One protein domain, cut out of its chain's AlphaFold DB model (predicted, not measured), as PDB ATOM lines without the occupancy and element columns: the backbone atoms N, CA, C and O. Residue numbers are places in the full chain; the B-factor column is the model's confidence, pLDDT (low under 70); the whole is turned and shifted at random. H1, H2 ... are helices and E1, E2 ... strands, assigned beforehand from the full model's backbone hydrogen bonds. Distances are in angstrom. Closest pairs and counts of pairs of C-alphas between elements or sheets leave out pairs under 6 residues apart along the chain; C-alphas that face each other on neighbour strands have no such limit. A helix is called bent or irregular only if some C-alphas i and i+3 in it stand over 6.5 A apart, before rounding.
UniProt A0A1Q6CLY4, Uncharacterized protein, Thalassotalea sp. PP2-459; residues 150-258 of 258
ATOM      1  N   GLU A 150      78.665 171.209 311.076       71.00
ATOM      2  CA  GLU A 150      77.773 170.577 310.115       71.00
ATOM      3  C   GLU A 150      78.400 170.596 308.721       71.00
ATOM      4  O   GLU A 150      79.049 171.558 308.312       71.00
ATOM      5  N   TYR A 151      78.201 169.511 307.989       80.12
ATOM      6  CA  TYR A 151      78.758 169.293 306.671       80.12
ATOM      7  C   TYR A 151      77.624 168.921 305.725       80.12
ATOM      8  O   TYR A 151      76.901 167.947 305.960       80.12
ATOM      9  N   ALA A 152      77.477 169.689 304.652       76.69
ATOM     10  CA  ALA A 152      76.465 169.462 303.635       76.69
ATOM     11  C   ALA A 152      76.810 168.209 302.828       76.69
ATOM     12  O   ALA A 152      77.938 168.051 302.356       76.69
ATOM     13  N   ALA A 153      75.839 167.319 302.663       80.75
ATOM     14  CA  ALA A 153      76.011 166.142 301.833       80.75
ATOM     15  C   ALA A 153      76.036 166.514 300.343       80.75
ATOM     16  O   ALA A 153      75.281 167.357 299.855       80.75
ATOM     17  N   ARG A 154      76.887 165.812 299.606       76.06
ATOM     18  CA  ARG A 154      76.955 165.780 298.152       76.06
ATOM     19  C   ARG A 154      76.885 164.345 297.671       76.06
ATOM     20  O   ARG A 154      77.369 163.429 298.331       76.06
ATOM     21  N   ASP A 155      76.310 164.186 296.487       73.06
ATOM     22  CA  ASP A 155      76.249 162.915 295.757       73.06
ATOM     23  C   ASP A 155      75.328 161.855 296.392       73.06
ATOM     24  O   ASP A 155      75.356 160.687 296.012       73.06
ATOM     25  N   CYS A 156      74.447 162.278 297.305       72.38
ATOM     26  CA  CYS A 156      73.384 161.455 297.873       72.38
ATOM     27  C   CYS A 156      72.003 162.010 297.526       72.38
ATOM     28  O   CYS A 156      71.804 163.219 297.471       72.38
ATOM     29  N   GLN A 157      71.044 161.111 297.276       66.25
ATOM     30  CA  GLN A 157      69.689 161.500 296.869       66.25
ATOM     31  C   GLN A 157      68.889 162.140 298.008       66.25
ATOM     32  O   GLN A 157      68.214 163.140 297.778       66.25
ATOM     33  N   ASN A 158      68.968 161.563 299.211       66.69
ATOM     34  CA  ASN A 158      68.085 161.919 300.329       66.69
ATOM     35  C   ASN A 158      68.842 162.416 301.568       66.69
ATOM     36  O   ASN A 158      68.237 162.993 302.460       66.69
ATOM     37  N   THR A 159      70.152 162.183 301.655       67.62
ATOM     38  CA  THR A 159      70.959 162.650 302.788       67.62
ATOM     39  C   THR A 159      71.257 164.127 302.637       67.62
ATOM     40  O   THR A 159      71.735 164.544 301.584       67.62
ATOM     41  N   SER A 160      71.009 164.896 303.693       67.88
ATOM     42  CA  SER A 160      71.205 166.344 303.704       67.88
ATOM     43  C   SER A 160      72.472 166.744 304.459       67.88
ATOM     44  O   SER A 160      73.245 167.560 303.950       67.88
ATOM     45  N   THR A 161      72.738 166.134 305.622       77.69
ATOM     46  CA  THR A 161      73.696 166.716 306.581       77.69
ATOM     47  C   THR A 161      74.434 165.677 307.418       77.69
ATOM     48  O   THR A 161      73.827 164.722 307.898       77.69
ATOM     49  N   LEU A 162      75.732 165.897 307.655       84.19
ATOM     50  CA  LEU A 162      76.524 165.272 308.724       84.19
ATOM     51  C   LEU A 162      76.851 166.314 309.799       84.19
ATOM     52  O   LEU A 162      77.422 167.350 309.493       84.19
ATOM     53  N   ILE A 163      76.578 166.010 311.062       83.50
ATOM     54  CA  ILE A 163      76.826 166.889 312.211       83.50
ATOM     55  C   ILE A 163      77.834 166.212 313.137       83.50
ATOM     56  O   ILE A 163      77.555 165.129 313.653       83.50
ATOM     57  N   LEU A 164      78.974 166.856 313.398       81.75
ATOM     58  CA  LEU A 164      79.973 166.419 314.377       81.75
ATOM     59  C   LEU A 164      79.883 167.282 315.636       81.75
ATOM     60  O   LEU A 164      80.100 168.488 315.587       81.75
ATOM     61  N   GLN A 165      79.591 166.670 316.784       77.00
ATOM     62  CA  GLN A 165      79.414 167.379 318.054       77.00
ATOM     63  C   GLN A 165      80.654 167.293 318.946       77.00
ATOM     64  O   GLN A 165      81.378 166.297 318.954       77.00
ATOM     65  N   LYS A 166      80.856 168.311 319.791       74.56
ATOM     66  CA  LYS A 166      82.001 168.407 320.716       74.56
ATOM     67  C   LYS A 166      82.121 167.236 321.699       74.56
ATOM     68  O   LYS A 166      83.221 166.900 322.118       74.56
ATOM     69  N   ASN A 167      81.003 166.615 322.061       75.00
ATOM     70  CA  ASN A 167      80.945 165.453 322.954       75.00
ATOM     71  C   ASN A 167      81.315 164.122 322.259       75.00
ATOM     72  O   ASN A 167      81.131 163.060 322.851       75.00
ATOM     73  N   GLY A 168      81.789 164.160 321.009       81.06
ATOM     74  CA  GLY A 168      82.138 162.967 320.241       81.06
ATOM     75  C   GLY A 168      80.938 162.243 319.629       81.06
ATOM     76  O   GLY A 168      81.104 161.126 319.149       81.06
ATOM     77  N   GLN A 169      79.739 162.835 319.647       92.00
ATOM     78  CA  GLN A 169      78.545 162.280 319.001       92.00
ATOM     79  C   GLN A 169      78.376 162.835 317.587       92.00
ATOM     80  O   GLN A 169      78.700 163.997 317.334       92.00
ATOM     81  N   PHE A 170      77.866 162.023 316.664       92.44
ATOM     82  CA  PHE A 170      77.478 162.478 315.330       92.44
ATOM     83  C   PHE A 170      75.984 162.294 315.077       92.44
ATOM     84  O   PHE A 170      75.331 161.454 315.706       92.44
ATOM     85  N   ARG A 171      75.463 163.066 314.120       87.00
ATOM     86  CA  ARG A 171      74.162 162.836 313.484       87.00
ATOM     87  C   ARG A 171      74.318 162.870 311.969       87.00
ATOM     88  O   ARG A 171      75.065 163.704 311.470       87.00
ATOM     89  N   ILE A 172      73.618 161.996 311.259       85.44
ATOM     90  CA  ILE A 172      73.378 162.137 309.820       85.44
ATOM     91  C   ILE A 172      71.874 162.213 309.607       85.44
ATOM     92  O   ILE A 172      71.151 161.365 310.132       85.44
ATOM     93  N   GLU A 173      71.430 163.213 308.857       82.44
ATOM     94  CA  GLU A 173      70.019 163.477 308.569       82.44
ATOM     95  C   GLU A 173      69.700 163.088 307.119       82.44
ATOM     96  O   GLU A 173      70.385 163.497 306.178       82.44
ATOM     97  N   GLU A 174      68.685 162.237 306.954       78.25
ATOM     98  CA  GLU A 174      68.069 161.880 305.677       78.25
ATOM     99  C   GLU A 174      66.661 162.478 305.603       78.25
ATOM    100  O   GLU A 174      65.799 162.139 306.417       78.25
ATOM    101  N   ASP A 175      66.404 163.276 304.572       71.12
ATOM    102  CA  ASP A 175      65.083 163.795 304.234       71.12
ATOM    103  C   ASP A 175      64.473 162.937 303.122       71.12
ATOM    104  O   ASP A 175      64.746 163.107 301.931       71.12
ATOM    105  N   ILE A 176      63.631 161.974 303.500       69.19
ATOM    106  CA  ILE A 176      63.024 161.035 302.552       69.19
ATOM    107  C   ILE A 176      61.631 161.529 302.174       69.19
ATOM    108  O   ILE A 176      60.731 161.588 303.011       69.19
ATOM    109  N   TRP A 177      61.420 161.844 300.896       69.31
ATOM    110  CA  TRP A 177      60.098 162.213 300.393       69.31
ATOM    111  C   TRP A 177      59.129 161.022 300.414       69.31
ATOM    112  O   TRP A 177      59.344 160.014 299.739       69.31
ATOM    113  N   ASP A 178      58.023 161.160 301.141       69.38
ATOM    114  CA  ASP A 178      56.907 160.221 301.148       69.38
ATOM    115  C   ASP A 178      55.797 160.728 300.223       69.38
ATOM    116  O   ASP A 178      54.981 161.581 300.585       69.38
ATOM    117  N   ALA A 179      55.741 160.166 299.015       72.69
ATOM    118  CA  ALA A 179      54.741 160.529 298.015       72.69
ATOM    119  C   ALA A 179      53.300 160.200 298.445       72.69
ATOM    120  O   ALA A 179      52.367 160.860 297.986       72.69
ATOM    121  N   SER A 180      53.106 159.207 299.323       71.06
ATOM    122  CA  SER A 180      51.775 158.794 299.780       71.06
ATOM    123  C   SER A 180      51.173 159.802 300.756       71.06
ATOM    124  O   SER A 180      49.967 160.051 300.733       71.06
ATOM    125  N   ARG A 181      52.026 160.428 301.572       69.88
ATOM    126  CA  ARG A 181      51.620 161.433 302.560       69.88
ATOM    127  C   ARG A 181      51.844 162.865 302.079       69.88
ATOM    128  O   ARG A 181      51.245 163.778 302.638       69.88
ATOM    129  N   LYS A 182      52.645 163.054 301.024       65.94
ATOM    130  CA  LYS A 182      53.135 164.351 300.527       65.94
ATOM    131  C   LYS A 182      53.931 165.120 301.590       65.94
ATOM    132  O   LYS A 182      53.765 166.329 301.735       65.94
ATOM    133  N   LEU A 183      54.768 164.408 302.344       59.19
ATOM    134  CA  LEU A 183      55.579 164.942 303.444       59.19
ATOM    135  C   LEU A 183      57.018 164.429 303.312       59.19
ATOM    136  O   LEU A 183      57.237 163.357 302.748       59.19
ATOM    137  N   TYR A 184      57.983 165.145 303.885       62.19
ATOM    138  CA  TYR A 184      59.316 164.593 304.131       62.19
ATOM    139  C   TYR A 184      59.329 163.865 305.475       62.19
ATOM    140  O   TYR A 184      58.874 164.406 306.483       62.19
ATOM    141  N   ASN A 185      59.844 162.639 305.478       66.94
ATOM    142  CA  ASN A 185      60.142 161.887 306.685       66.94
ATOM    143  C   ASN A 185      61.629 162.051 307.001       66.94
ATOM    144  O   ASN A 185      62.475 161.678 306.187       66.94
ATOM    145  N   GLU A 186      61.926 162.568 308.188       68.81
ATOM    146  CA  GLU A 186      63.291 162.667 308.695       68.81
ATOM    147  C   GLU A 186      63.729 161.306 309.250       68.81
ATOM    148  O   GLU A 186      63.070 160.718 310.115       68.81
ATOM    149  N   HIS A 187      64.858 160.801 308.766       80.19
ATOM    150  CA  HIS A 187      65.526 159.641 309.334       80.19
ATOM    151  C   HIS A 187      66.920 160.042 309.821       80.19
ATOM    152  O   HIS A 187      67.694 160.647 309.086       80.19
ATOM    153  N   VAL A 188      67.239 159.707 311.077       83.31
ATOM    154  CA  VAL A 188      68.476 160.163 311.726       83.31
ATOM    155  C   VAL A 188      69.342 158.981 312.143       83.31
ATOM    156  O   VAL A 188      68.933 158.153 312.964       83.31
ATOM    157  N   PHE A 189      70.579 158.949 311.649       88.25
ATOM    158  CA  PHE A 189      71.623 158.060 312.158       88.25
ATOM    159  C   PHE A 189      72.423 158.778 313.224       88.25
ATOM    160  O   PHE A 189      72.829 159.922 313.039       88.25
ATOM    161  N   LYS A 190      72.659 158.106 314.344       93.56
ATOM    162  CA  LYS A 190      73.376 158.654 315.491       93.56
ATOM    163  C   LYS A 190      74.444 157.684 315.941       93.56
ATOM    164  O   LYS A 190      74.303 156.469 315.811       93.56
ATOM    165  N   GLY A 191      75.505 158.217 316.515       94.94
ATOM    166  CA  GLY A 191      76.572 157.397 317.057       94.94
ATOM    167  C   GLY A 191      77.749 158.238 317.497       94.94
ATOM    168  O   GLY A 191      77.610 159.427 317.763       94.94
ATOM    169  N   THR A 192      78.920 157.620 317.544       97.19
ATOM    170  CA  THR A 192      80.158 158.279 317.969       97.19
ATOM    171  C   THR A 192      81.085 158.530 316.796       97.19
ATOM    172  O   THR A 192      81.149 157.716 315.874       97.19
ATOM    173  N   TRP A 193      81.811 159.646 316.832       96.44
ATOM    174  CA  TRP A 193      82.840 159.958 315.851       96.44
ATOM    175  C   TRP A 193      84.225 160.040 316.482       96.44
ATOM    176  O   TRP A 193      84.383 160.397 317.651       96.44
ATOM    177  N   LYS A 194      85.246 159.712 315.687       94.69
ATOM    178  CA  LYS A 194      86.659 159.917 316.025       94.69
ATOM    179  C   LYS A 194      87.434 160.336 314.786       94.69
ATOM    180  O   LYS A 194      87.227 159.772 313.718       94.69
ATOM    181  N   LEU A 195      88.359 161.275 314.949       89.62
ATOM    182  CA  LEU A 195      89.342 161.618 313.925       89.62
ATOM    183  C   LEU A 195      90.663 160.913 314.257       89.62
ATOM    184  O   LEU A 195      91.195 161.100 315.352       89.62
ATOM    185  N   LYS A 196      91.187 160.093 313.343       84.94
ATOM    186  CA  LYS A 196      92.512 159.467 313.465       84.94
ATOM    187  C   LYS A 196      93.487 160.108 312.490       84.94
ATOM    188  O   LYS A 196      93.096 160.491 311.389       84.94
ATOM    189  N   GLU A 197      94.743 160.223 312.918       78.00
ATOM    190  CA  GLU A 197      95.858 160.711 312.087       78.00
ATOM    191  C   GLU A 197      95.593 162.086 311.442       78.00
ATOM    192  O   GLU A 197      96.147 162.427 310.405       78.00
ATOM    193  N   GLY A 198      94.701 162.883 312.041       71.38
ATOM    194  CA  GLY A 198      94.308 164.209 311.553       71.38
ATOM    195  C   GLY A 198      93.400 164.223 310.318       71.38
ATOM    196  O   GLY A 198      92.730 165.232 310.093       71.38
ATOM    197  N   ASN A 199      93.310 163.120 309.568       86.50
ATOM    198  CA  ASN A 199      92.663 163.106 308.256       86.50
ATOM    199  C   ASN A 199      91.581 162.036 308.088       86.50
ATOM    200  O   ASN A 199      90.831 162.117 307.129       86.50
ATOM    201  N   PHE A 200      91.432 161.066 308.991       91.31
ATOM    202  CA  PHE A 200      90.443 159.997 308.811       91.31
ATOM    203  C   PHE A 200      89.326 160.080 309.844       91.31
ATOM    204  O   PHE A 200      89.559 159.896 311.042       91.31
ATOM    205  N   LEU A 201      88.108 160.364 309.386       94.56
ATOM    206  CA  LEU A 201      86.904 160.425 310.208       94.56
ATOM    207  C   LEU A 201      86.240 159.046 310.262       94.56
ATOM    208  O   LEU A 201      85.867 158.490 309.235       94.56
ATOM    209  N   PHE A 202      86.051 158.529 311.472       94.06
ATOM    210  CA  PHE A 202      85.377 157.265 311.752       94.06
ATOM    211  C   PHE A 202      84.036 157.547 312.419       94.06
ATOM    212  O   PHE A 202      84.027 158.191 313.468       94.06
ATOM    213  N   LEU A 203      82.936 157.041 311.859       94.38
ATOM    214  CA  LEU A 203      81.586 157.140 312.423       94.38
ATOM    215  C   LEU A 203      81.067 155.745 312.786       94.38
ATOM    216  O   LEU A 203      80.845 154.910 311.910       94.38
ATOM    217  N   ALA A 204      80.871 155.489 314.077       93.25
ATOM    218  CA  ALA A 204      80.375 154.214 314.592       93.25
ATOM    219  C   ALA A 204      78.961 154.377 315.159       93.25
ATOM    220  O   ALA A 204      78.744 155.193 316.056       93.25
ATOM    221  N   SER A 205      78.013 153.579 314.670       91.88
ATOM    222  CA  SER A 205      76.611 153.583 315.101       91.88
ATOM    223  C   SER A 205      76.131 152.160 315.352       91.88
ATOM    224  O   SER A 205      76.543 151.245 314.655       91.88
ATOM    225  N   GLN A 206      75.218 151.982 316.307       89.75
ATOM    226  CA  GLN A 206      74.491 150.718 316.480       89.75
ATOM    227  C   GLN A 206      73.424 150.504 315.393       89.75
ATOM    228  O   GLN A 206      72.915 149.402 315.245       89.75
ATOM    229  N   GLN A 207      73.076 151.555 314.638       89.12
ATOM    230  CA  GLN A 207      72.137 151.495 313.511       89.12
ATOM    231  C   GLN A 207      72.810 151.005 312.217       89.12
ATOM    232  O   GLN A 207      72.141 150.882 311.194       89.12
ATOM    233  N   LEU A 208      74.130 150.782 312.241       82.44
ATOM    234  CA  LEU A 208      74.939 150.371 311.100       82.44
ATOM    235  C   LEU A 208      75.769 149.145 311.485       82.44
ATOM    236  O   LEU A 208      76.362 149.106 312.559       82.44
ATOM    237  N   ASP A 209      75.881 148.183 310.575       83.00
ATOM    238  CA  ASP A 209      76.668 146.961 310.807       83.00
ATOM    239  C   ASP A 209      78.188 147.201 310.735       83.00
ATOM    240  O   ASP A 209      78.989 146.298 310.969       83.00
ATOM    241  N   PHE A 210      78.607 148.413 310.371       82.06
ATOM    242  CA  PHE A 210      80.002 148.773 310.168       82.06
ATOM    243  C   PHE A 210      80.272 150.241 310.497       82.06
ATOM    244  O   PHE A 210      79.370 151.072 310.591       82.06
ATOM    245  N   THR A 211      81.555 150.559 310.673       88.31
ATOM    246  CA  THR A 211      82.027 151.934 310.870       88.31
ATOM    247  C   THR A 211      82.194 152.614 309.519       88.31
ATOM    248  O   THR A 211      82.907 152.098 308.658       88.31
ATOM    249  N   LEU A 212      81.575 153.781 309.335       90.00
ATOM    250  CA  LEU A 212      81.809 154.603 308.148       90.00
ATOM    251  C   LEU A 212      83.160 155.298 308.287       90.00
ATOM    252  O   LEU A 212      83.476 155.830 309.353       90.00
ATOM    253  N   ILE A 213      83.946 155.297 307.214       91.50
ATOM    254  CA  ILE A 213      85.275 155.912 307.189       91.50
ATOM    255  C   ILE A 213      85.327 156.927 306.054       91.50
ATOM    256  O   ILE A 213      84.976 156.595 304.918       91.50
ATOM    257  N   PHE A 214      85.779 158.138 306.370       92.81
ATOM    258  CA  PHE A 214      85.956 159.218 305.411       92.81
ATOM    259  C   PHE A 214      87.355 159.819 305.500       92.81
ATOM    260  O   PHE A 214      87.892 160.000 306.593       92.81
ATOM    261  N   GLU A 215      87.913 160.184 304.354       93.12
ATOM    262  CA  GLU A 215      89.137 160.968 304.254       93.12
ATOM    263  C   GLU A 215      88.800 162.462 304.223       93.12
ATOM    264  O   GLU A 215      88.016 162.928 303.400       93.12
ATOM    265  N   ARG A 216      89.404 163.229 305.122       90.00
ATOM    266  CA  ARG A 216      89.314 164.681 305.180       90.00
ATOM    267  C   ARG A 216      90.321 165.282 304.208       90.00
ATOM    268  O   ARG A 216      91.524 165.146 304.405       90.00
ATOM    269  N   ALA A 217      89.833 166.030 303.230       87.94
ATOM    270  CA  ALA A 217      90.661 166.743 302.269       87.94
ATOM    271  C   ALA A 217      90.228 168.212 302.164       87.94
ATOM    272  O   ALA A 217      89.035 168.506 302.263       87.94
ATOM    273  N   PRO A 218      91.158 169.159 301.959       83.31
ATOM    274  CA  PRO A 218      90.783 170.497 301.528       83.31
ATOM    275  C   PRO A 218      90.241 170.456 300.092       83.31
ATOM    276  O   PRO A 218      90.604 169.580 299.304       83.31
ATOM    277  N   PHE A 219      89.415 171.430 299.722       78.81
ATOM    278  CA  PHE A 219      89.013 171.644 298.334       78.81
ATOM    279  C   PHE A 219      89.003 173.127 297.969       78.81
ATOM    280  O   PHE A 219      88.914 174.003 298.829       78.81
ATOM    281  N   SER A 220      89.083 173.395 296.668       75.56
ATOM    282  CA  SER A 220      88.910 174.725 296.096       75.56
ATOM    283  C   SER A 220      88.174 174.615 294.763       75.56
ATOM    284  O   SER A 220      88.511 173.768 293.935       75.56
ATOM    285  N   ARG A 221      87.150 175.446 294.562       75.19
ATOM    286  CA  ARG A 221      86.317 175.488 293.359       75.19
ATOM    287  C   ARG A 221      86.058 176.940 292.974       75.19
ATOM    288  O   ARG A 221      85.674 177.739 293.817       75.19
ATOM    289  N   LYS A 222      86.224 177.275 291.697       70.31
ATOM    290  CA  LYS A 222      85.780 178.572 291.172       70.31
ATOM    291  C   LYS A 222      84.255 178.588 291.046       70.31
ATOM    292  O   LYS A 222      83.691 177.635 290.509       70.31
ATOM    293  N   ILE A 223      83.631 179.652 291.531       68.81
ATOM    294  CA  ILE A 223      82.205 179.964 291.372       68.81
ATOM    295  C   ILE A 223      82.072 181.335 290.689       68.81
ATOM    296  O   ILE A 223      83.085 182.006 290.483       68.81
ATOM    297  N   GLU A 224      80.866 181.734 290.285       48.06
ATOM    298  CA  GLU A 224      80.654 183.029 289.609       48.06
ATOM    299  C   GLU A 224      81.056 184.207 290.511       48.06
ATOM    300  O   GLU A 224      81.581 185.213 290.038       48.06
ATOM    301  N   GLU A 225      80.891 184.032 291.819       47.06
ATOM    302  CA  GLU A 225      81.107 185.021 292.869       47.06
ATOM    303  C   GLU A 225      82.540 185.042 293.425       47.06
ATOM    304  O   GLU A 225      82.833 185.858 294.292       47.06
ATOM    305  N   GLY A 226      83.440 184.167 292.952       59.66
ATOM    306  CA  GLY A 226      84.821 184.105 293.444       59.66
ATOM    307  C   GLY A 226      85.366 182.689 293.608       59.66
ATOM    308  O   GLY A 226      85.159 181.805 292.765       59.66
ATOM    309  N   LEU A 227      86.124 182.466 294.683       52.50
ATOM    310  CA  LEU A 227      86.755 181.179 294.960       52.50
ATOM    311  C   LEU A 227      86.140 180.536 296.204       52.50
ATOM    312  O   LEU A 227      86.377 180.959 297.328       52.50
ATOM    313  N   LEU A 228      85.404 179.444 296.012       61.34
ATOM    314  CA  LEU A 228      84.904 178.619 297.104       61.34
ATOM    315  C   LEU A 228      86.037 177.728 297.625       61.34
ATOM    316  O   LEU A 228      86.630 176.964 296.854       61.34
ATOM    317  N   GLN A 229      86.344 177.794 298.919       66.62
ATOM    318  CA  GLN A 229      87.358 176.947 299.556       66.62
ATOM    319  C   GLN A 229      86.832 176.327 300.843       66.62
ATOM    320  O   GLN A 229      85.993 176.907 301.525       66.62
ATOM    321  N   GLY A 230      87.307 175.131 301.182       75.00
ATOM    322  CA  GLY A 230      86.745 174.410 302.314       75.00
ATOM    323  C   GLY A 230      87.398 173.072 302.617       75.00
ATOM    324  O   GLY A 230      88.463 172.745 302.093       75.00
ATOM    325  N   TYR A 231      86.724 172.289 303.455       82.69
ATOM    326  CA  TYR A 231      87.062 170.899 303.741       82.69
ATOM    327  C   TYR A 231      85.923 169.982 303.315       82.69
ATOM    328  O   TYR A 231      84.749 170.319 303.442       82.69
ATOM    329  N   GLN A 232      86.289 168.792 302.864       87.25
ATOM    330  CA  GLN A 232      85.365 167.726 302.526       87.25
ATOM    331  C   GLN A 232      85.802 166.415 303.175       87.25
ATOM    332  O   GLN A 232      86.993 166.173 303.361       87.25
ATOM    333  N   PHE A 233      84.831 165.572 303.495       92.44
ATOM    334  CA  PHE A 233      84.986 164.189 303.901       92.44
ATOM    335  C   PHE A 233      84.578 163.303 302.730       92.44
ATOM    336  O   PHE A 233      83.404 163.243 302.368       92.44
ATOM    337  N   LEU A 234      85.563 162.652 302.122       90.56
ATOM    338  CA  LEU A 234      85.406 161.766 300.980       90.56
ATOM    339  C   LEU A 234      85.208 160.327 301.470       90.56
ATOM    340  O   LEU A 234      85.998 159.863 302.295       90.56
ATOM    341  N   PRO A 235      84.192 159.596 300.987       89.62
ATOM    342  CA  PRO A 235      83.995 158.204 301.370       89.62
ATOM    343  C   PRO A 235      85.163 157.342 300.869       89.62
ATOM    344  O   PRO A 235      85.508 157.370 299.687       89.62
ATOM    345  N   MET A 236      85.772 156.547 301.753       85.06
ATOM    346  CA  MET A 236      86.815 155.596 301.355       85.06
ATOM    347  C   MET A 236      86.182 154.396 300.624       85.06
ATOM    348  O   MET A 236      85.226 153.788 301.092       85.06
ATOM    349  N   THR A 237      86.690 154.046 299.445       60.22
ATOM    350  CA  THR A 237      86.042 153.226 298.395       60.22
ATOM    351  C   THR A 237      85.693 151.757 298.714       60.22
ATOM    352  O   THR A 237      85.411 150.991 297.795       60.22
ATOM    353  N   THR A 238      85.627 151.319 299.971       54.03
ATOM    354  CA  THR A 238      85.593 149.879 300.296       54.03
ATOM    355  C   THR A 238      84.197 149.274 300.533       54.03
ATOM    356  O   THR A 238      84.092 148.054 300.594       54.03
ATOM    357  N   TYR A 239      83.102 150.048 300.619       53.81
ATOM    358  CA  TYR A 239      81.803 149.486 301.067       53.81
ATOM    359  C   TYR A 239      80.552 149.915 300.280       53.81
ATOM    360  O   TYR A 239      79.431 149.618 300.690       53.81
ATOM    361  N   SER A 240      80.698 150.563 299.119       46.16
ATOM    362  CA  SER A 240      79.593 151.260 298.429       46.16
ATOM    363  C   SER A 240      78.468 150.391 297.838       46.16
ATOM    364  O   SER A 240      77.545 150.941 297.239       46.16
ATOM    365  N   LYS A 241      78.496 149.057 297.965       48.19
ATOM    366  CA  LYS A 241      77.548 148.183 297.240       48.19
ATOM    367  C   LYS A 241      76.771 147.164 298.060       48.19
ATOM    368  O   LYS A 241      76.036 146.377 297.471       48.19
ATOM    369  N   MET A 242      76.861 147.177 299.385       45.75
ATOM    370  CA  MET A 242      76.069 146.267 300.209       45.75
ATOM    371  C   MET A 242      75.524 147.051 301.410       45.75
ATOM    372  O   MET A 242      76.302 147.528 302.227       45.75
ATOM    373  N   ASN A 243      74.192 147.160 301.517       53.81
ATOM    374  CA  ASN A 243      73.417 147.567 302.710       53.81
ATOM    375  C   ASN A 243      72.927 149.038 302.749       53.81
ATOM    376  O   ASN A 243      73.350 149.899 301.977       53.81
ATOM    377  N   ASN A 244      72.008 149.316 303.690       57.00
ATOM    378  CA  ASN A 244      71.318 150.602 303.930       57.00
ATOM    379  C   ASN A 244      72.245 151.825 304.091       57.00
ATOM    380  O   ASN A 244      71.791 152.961 303.984       57.00
ATOM    381  N   ALA A 245      73.537 151.603 304.328       63.56
ATOM    382  CA  ALA A 245      74.545 152.647 304.456       63.56
ATOM    383  C   ALA A 245      74.838 153.389 303.142       63.56
ATOM    384  O   ALA A 245      75.301 154.524 303.193       63.56
ATOM    385  N   GLY A 246      74.532 152.804 301.975       69.00
ATOM    386  CA  GLY A 246      74.738 153.465 300.679       69.00
ATOM    387  C   GLY A 246      73.987 154.794 300.532       69.00
ATOM    388  O   GLY A 246      74.370 155.623 299.716       69.00
ATOM    389  N   ARG A 247      72.955 155.033 301.352       74.81
ATOM    390  CA  ARG A 247      72.217 156.301 301.353       74.81
ATOM    391  C   ARG A 247      72.951 157.434 302.068       74.81
ATOM    392  O   ARG A 247      72.752 158.584 301.701       74.81
ATOM    393  N   ILE A 248      73.803 157.107 303.041       79.25
ATOM    394  CA  ILE A 248      74.541 158.051 303.901       79.25
ATOM    395  C   ILE A 248      76.060 158.011 303.677       79.25
ATOM    396  O   ILE A 248      76.827 158.632 304.408       79.25
ATOM    397  N   TYR A 249      76.528 157.251 302.687       85.25
ATOM    398  CA  TYR A 249      77.946 157.150 302.352       85.25
ATOM    399  C   TYR A 249      78.306 158.132 301.235       85.25
ATOM    400  O   TYR A 249      78.577 157.753 300.097       85.25
ATOM    401  N   CYS A 250      78.235 159.412 301.593       84.12
ATOM    402  CA  CYS A 250      78.279 160.565 300.699       84.12
ATOM    403  C   CYS A 250      79.590 161.339 300.846       84.12
ATOM    404  O   CYS A 250      80.320 161.162 301.822       84.12
ATOM    405  N   THR A 251      79.847 162.276 299.936       87.69
ATOM    406  CA  THR A 251      80.811 163.343 300.226       87.69
ATOM    407  C   THR A 251      80.147 164.344 301.169       87.69
ATOM    408  O   THR A 251      79.035 164.775 300.893       87.69
ATOM    409  N   TYR A 252      80.804 164.753 302.252       86.06
ATOM    410  CA  TYR A 252      80.279 165.788 303.156       86.06
ATOM    411  C   TYR A 252      81.209 166.990 303.188       86.06
ATOM    412  O   TYR A 252      82.402 166.811 303.395       86.06
ATOM    413  N   GLU A 253      80.708 168.207 303.002       83.38
ATOM    414  CA  GLU A 253      81.562 169.385 302.854       83.38
ATOM    415  C   GLU A 253      81.144 170.610 303.664       83.38
ATOM    416  O   GLU A 253      79.984 170.791 304.018       83.38
ATOM    417  N   ILE A 254      82.120 171.478 303.906       73.38
ATOM    418  CA  ILE A 254      81.952 172.809 304.479       73.38
ATOM    419  C   ILE A 254      82.892 173.776 303.763       73.38
ATOM    420  O   ILE A 254      84.038 173.422 303.481       73.38
ATOM    421  N   SER A 255      82.429 174.992 303.482       68.25
ATOM    422  CA  SER A 255      83.182 175.986 302.714       68.25
ATOM    423  C   SER A 255      82.920 177.419 303.138       68.25
ATOM    424  O   SER A 255      81.894 177.715 303.739       68.25
ATOM    425  N   GLN A 256      83.833 178.293 302.734       57.06
ATOM    426  CA  GLN A 256      83.740 179.748 302.776       57.06
ATOM    427  C   GLN A 256      84.014 180.296 301.366       57.06
ATOM    428  O   GLN A 256      84.717 179.656 300.573       57.06
ATOM    429  N   VAL A 257      83.430 181.448 301.041       46.72
ATOM    430  CA  VAL A 257      83.698 182.174 299.791       46.72
ATOM    431  C   VAL A 257      84.830 183.165 300.057       46.72
ATOM    432  O   VAL A 257      84.809 183.841 301.081       46.72
ATOM    433  N   LEU A 258      85.821 183.206 299.163       49.12
ATOM    434  CA  LEU A 258      86.907 184.190 299.140       49.12
ATOM    435  C   LEU A 258      86.771 185.140 297.953       49.12
ATOM    436  O   LEU A 258      86.432 184.637 296.849       49.12
TER     437      LEU A 258
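What this domain is: This is residues 150 to 258 of the 258 residues of an uncharacterized protein of Thalassotalea sp. PP2-459 (UniProt A0A1Q6CLY4). This is a small closed barrel of eight antiparallel strands, E1 to E8, which follow one another round the ring in chain order, with E8 closing back on E1. Two long hairpins, E3 with E4 and E6 with E7, the second with both strands bent, reach away from the ring with their tips, residues 179 to 182 and residues 224 and 225. The printed part has 109 residues, with E1 to E7, one short helix H1, then E8, and the class is mostly strand. It is compact, with a radius of gyration of the C-alphas of 14.8 A, and spans 42 by 36 by 29 A.

Where its parts are: E1, residues 150 to 154, begins at C-alpha 150 (77.773, 170.577, 310.115). E2 is residues 159 to 164 and E3 residues 169 to 178, 28.1 A long. E4, residues 183 to 196, is the longest strand by residues, runs 38.7 A and bends by 56 degrees at residue 192, where C-alpha 192 is at (80.158, 158.279, 317.969). E5 is residues 200 to 204. E6, residues 212 to 223, 30.4 A, bends by 60 degrees at residue 218, and E7, residues 226 to 235, 27.1 A, by 55 degrees at residue 231. H1 is residues 244 to 247, and E8, residues 251 to 257, 19.1 A, ends at C-alpha 257 (83.698, 182.174, 299.791).

How they stand to each other: In the barrel, E1 to E7 form a meander, each strand the antiparallel neighbour of the one before. E1 pairs with E2 through N 151 and O 162, 2.7 A, and E2 with E3 through N 163 and O 171, 2.8 A. E4 is staggered: residues 183 to 192 pair with E3, as N 172 and O 189, 2.8 A, and residues 192 to 196 with E5, as N 194 and O 202, 3.0 A. E5 and E6 have N 201 and O 214 at 2.8 A; E6 and E7 have N 217 and O 232 at 2.8 A. E7 and E8 have N 233 and O 252 at 2.7 A. E8 and E1 close the ring, with directions at 113 degrees and N 154 and O 251 at 2.7 A. H1 is only just not on the barrel, with 4 pairs of C-alphas within 10 A; its closest C-alphas to E2 are Arg 247 and Thr 159, 6.6 A. H1 is too short for an O i to N i+4 pair, and its one O i to N i+3 pair is not within range.

The domain as a whole: The C-alphas of Ser 180 and Glu 197, the two farthest apart, are 45.8 A from each other. The printed part has no cut and no long link. The mean pLDDT of the printed part is 76.5, and 34 residues are under 70, among them residues 223 to 229 and 237 to 246.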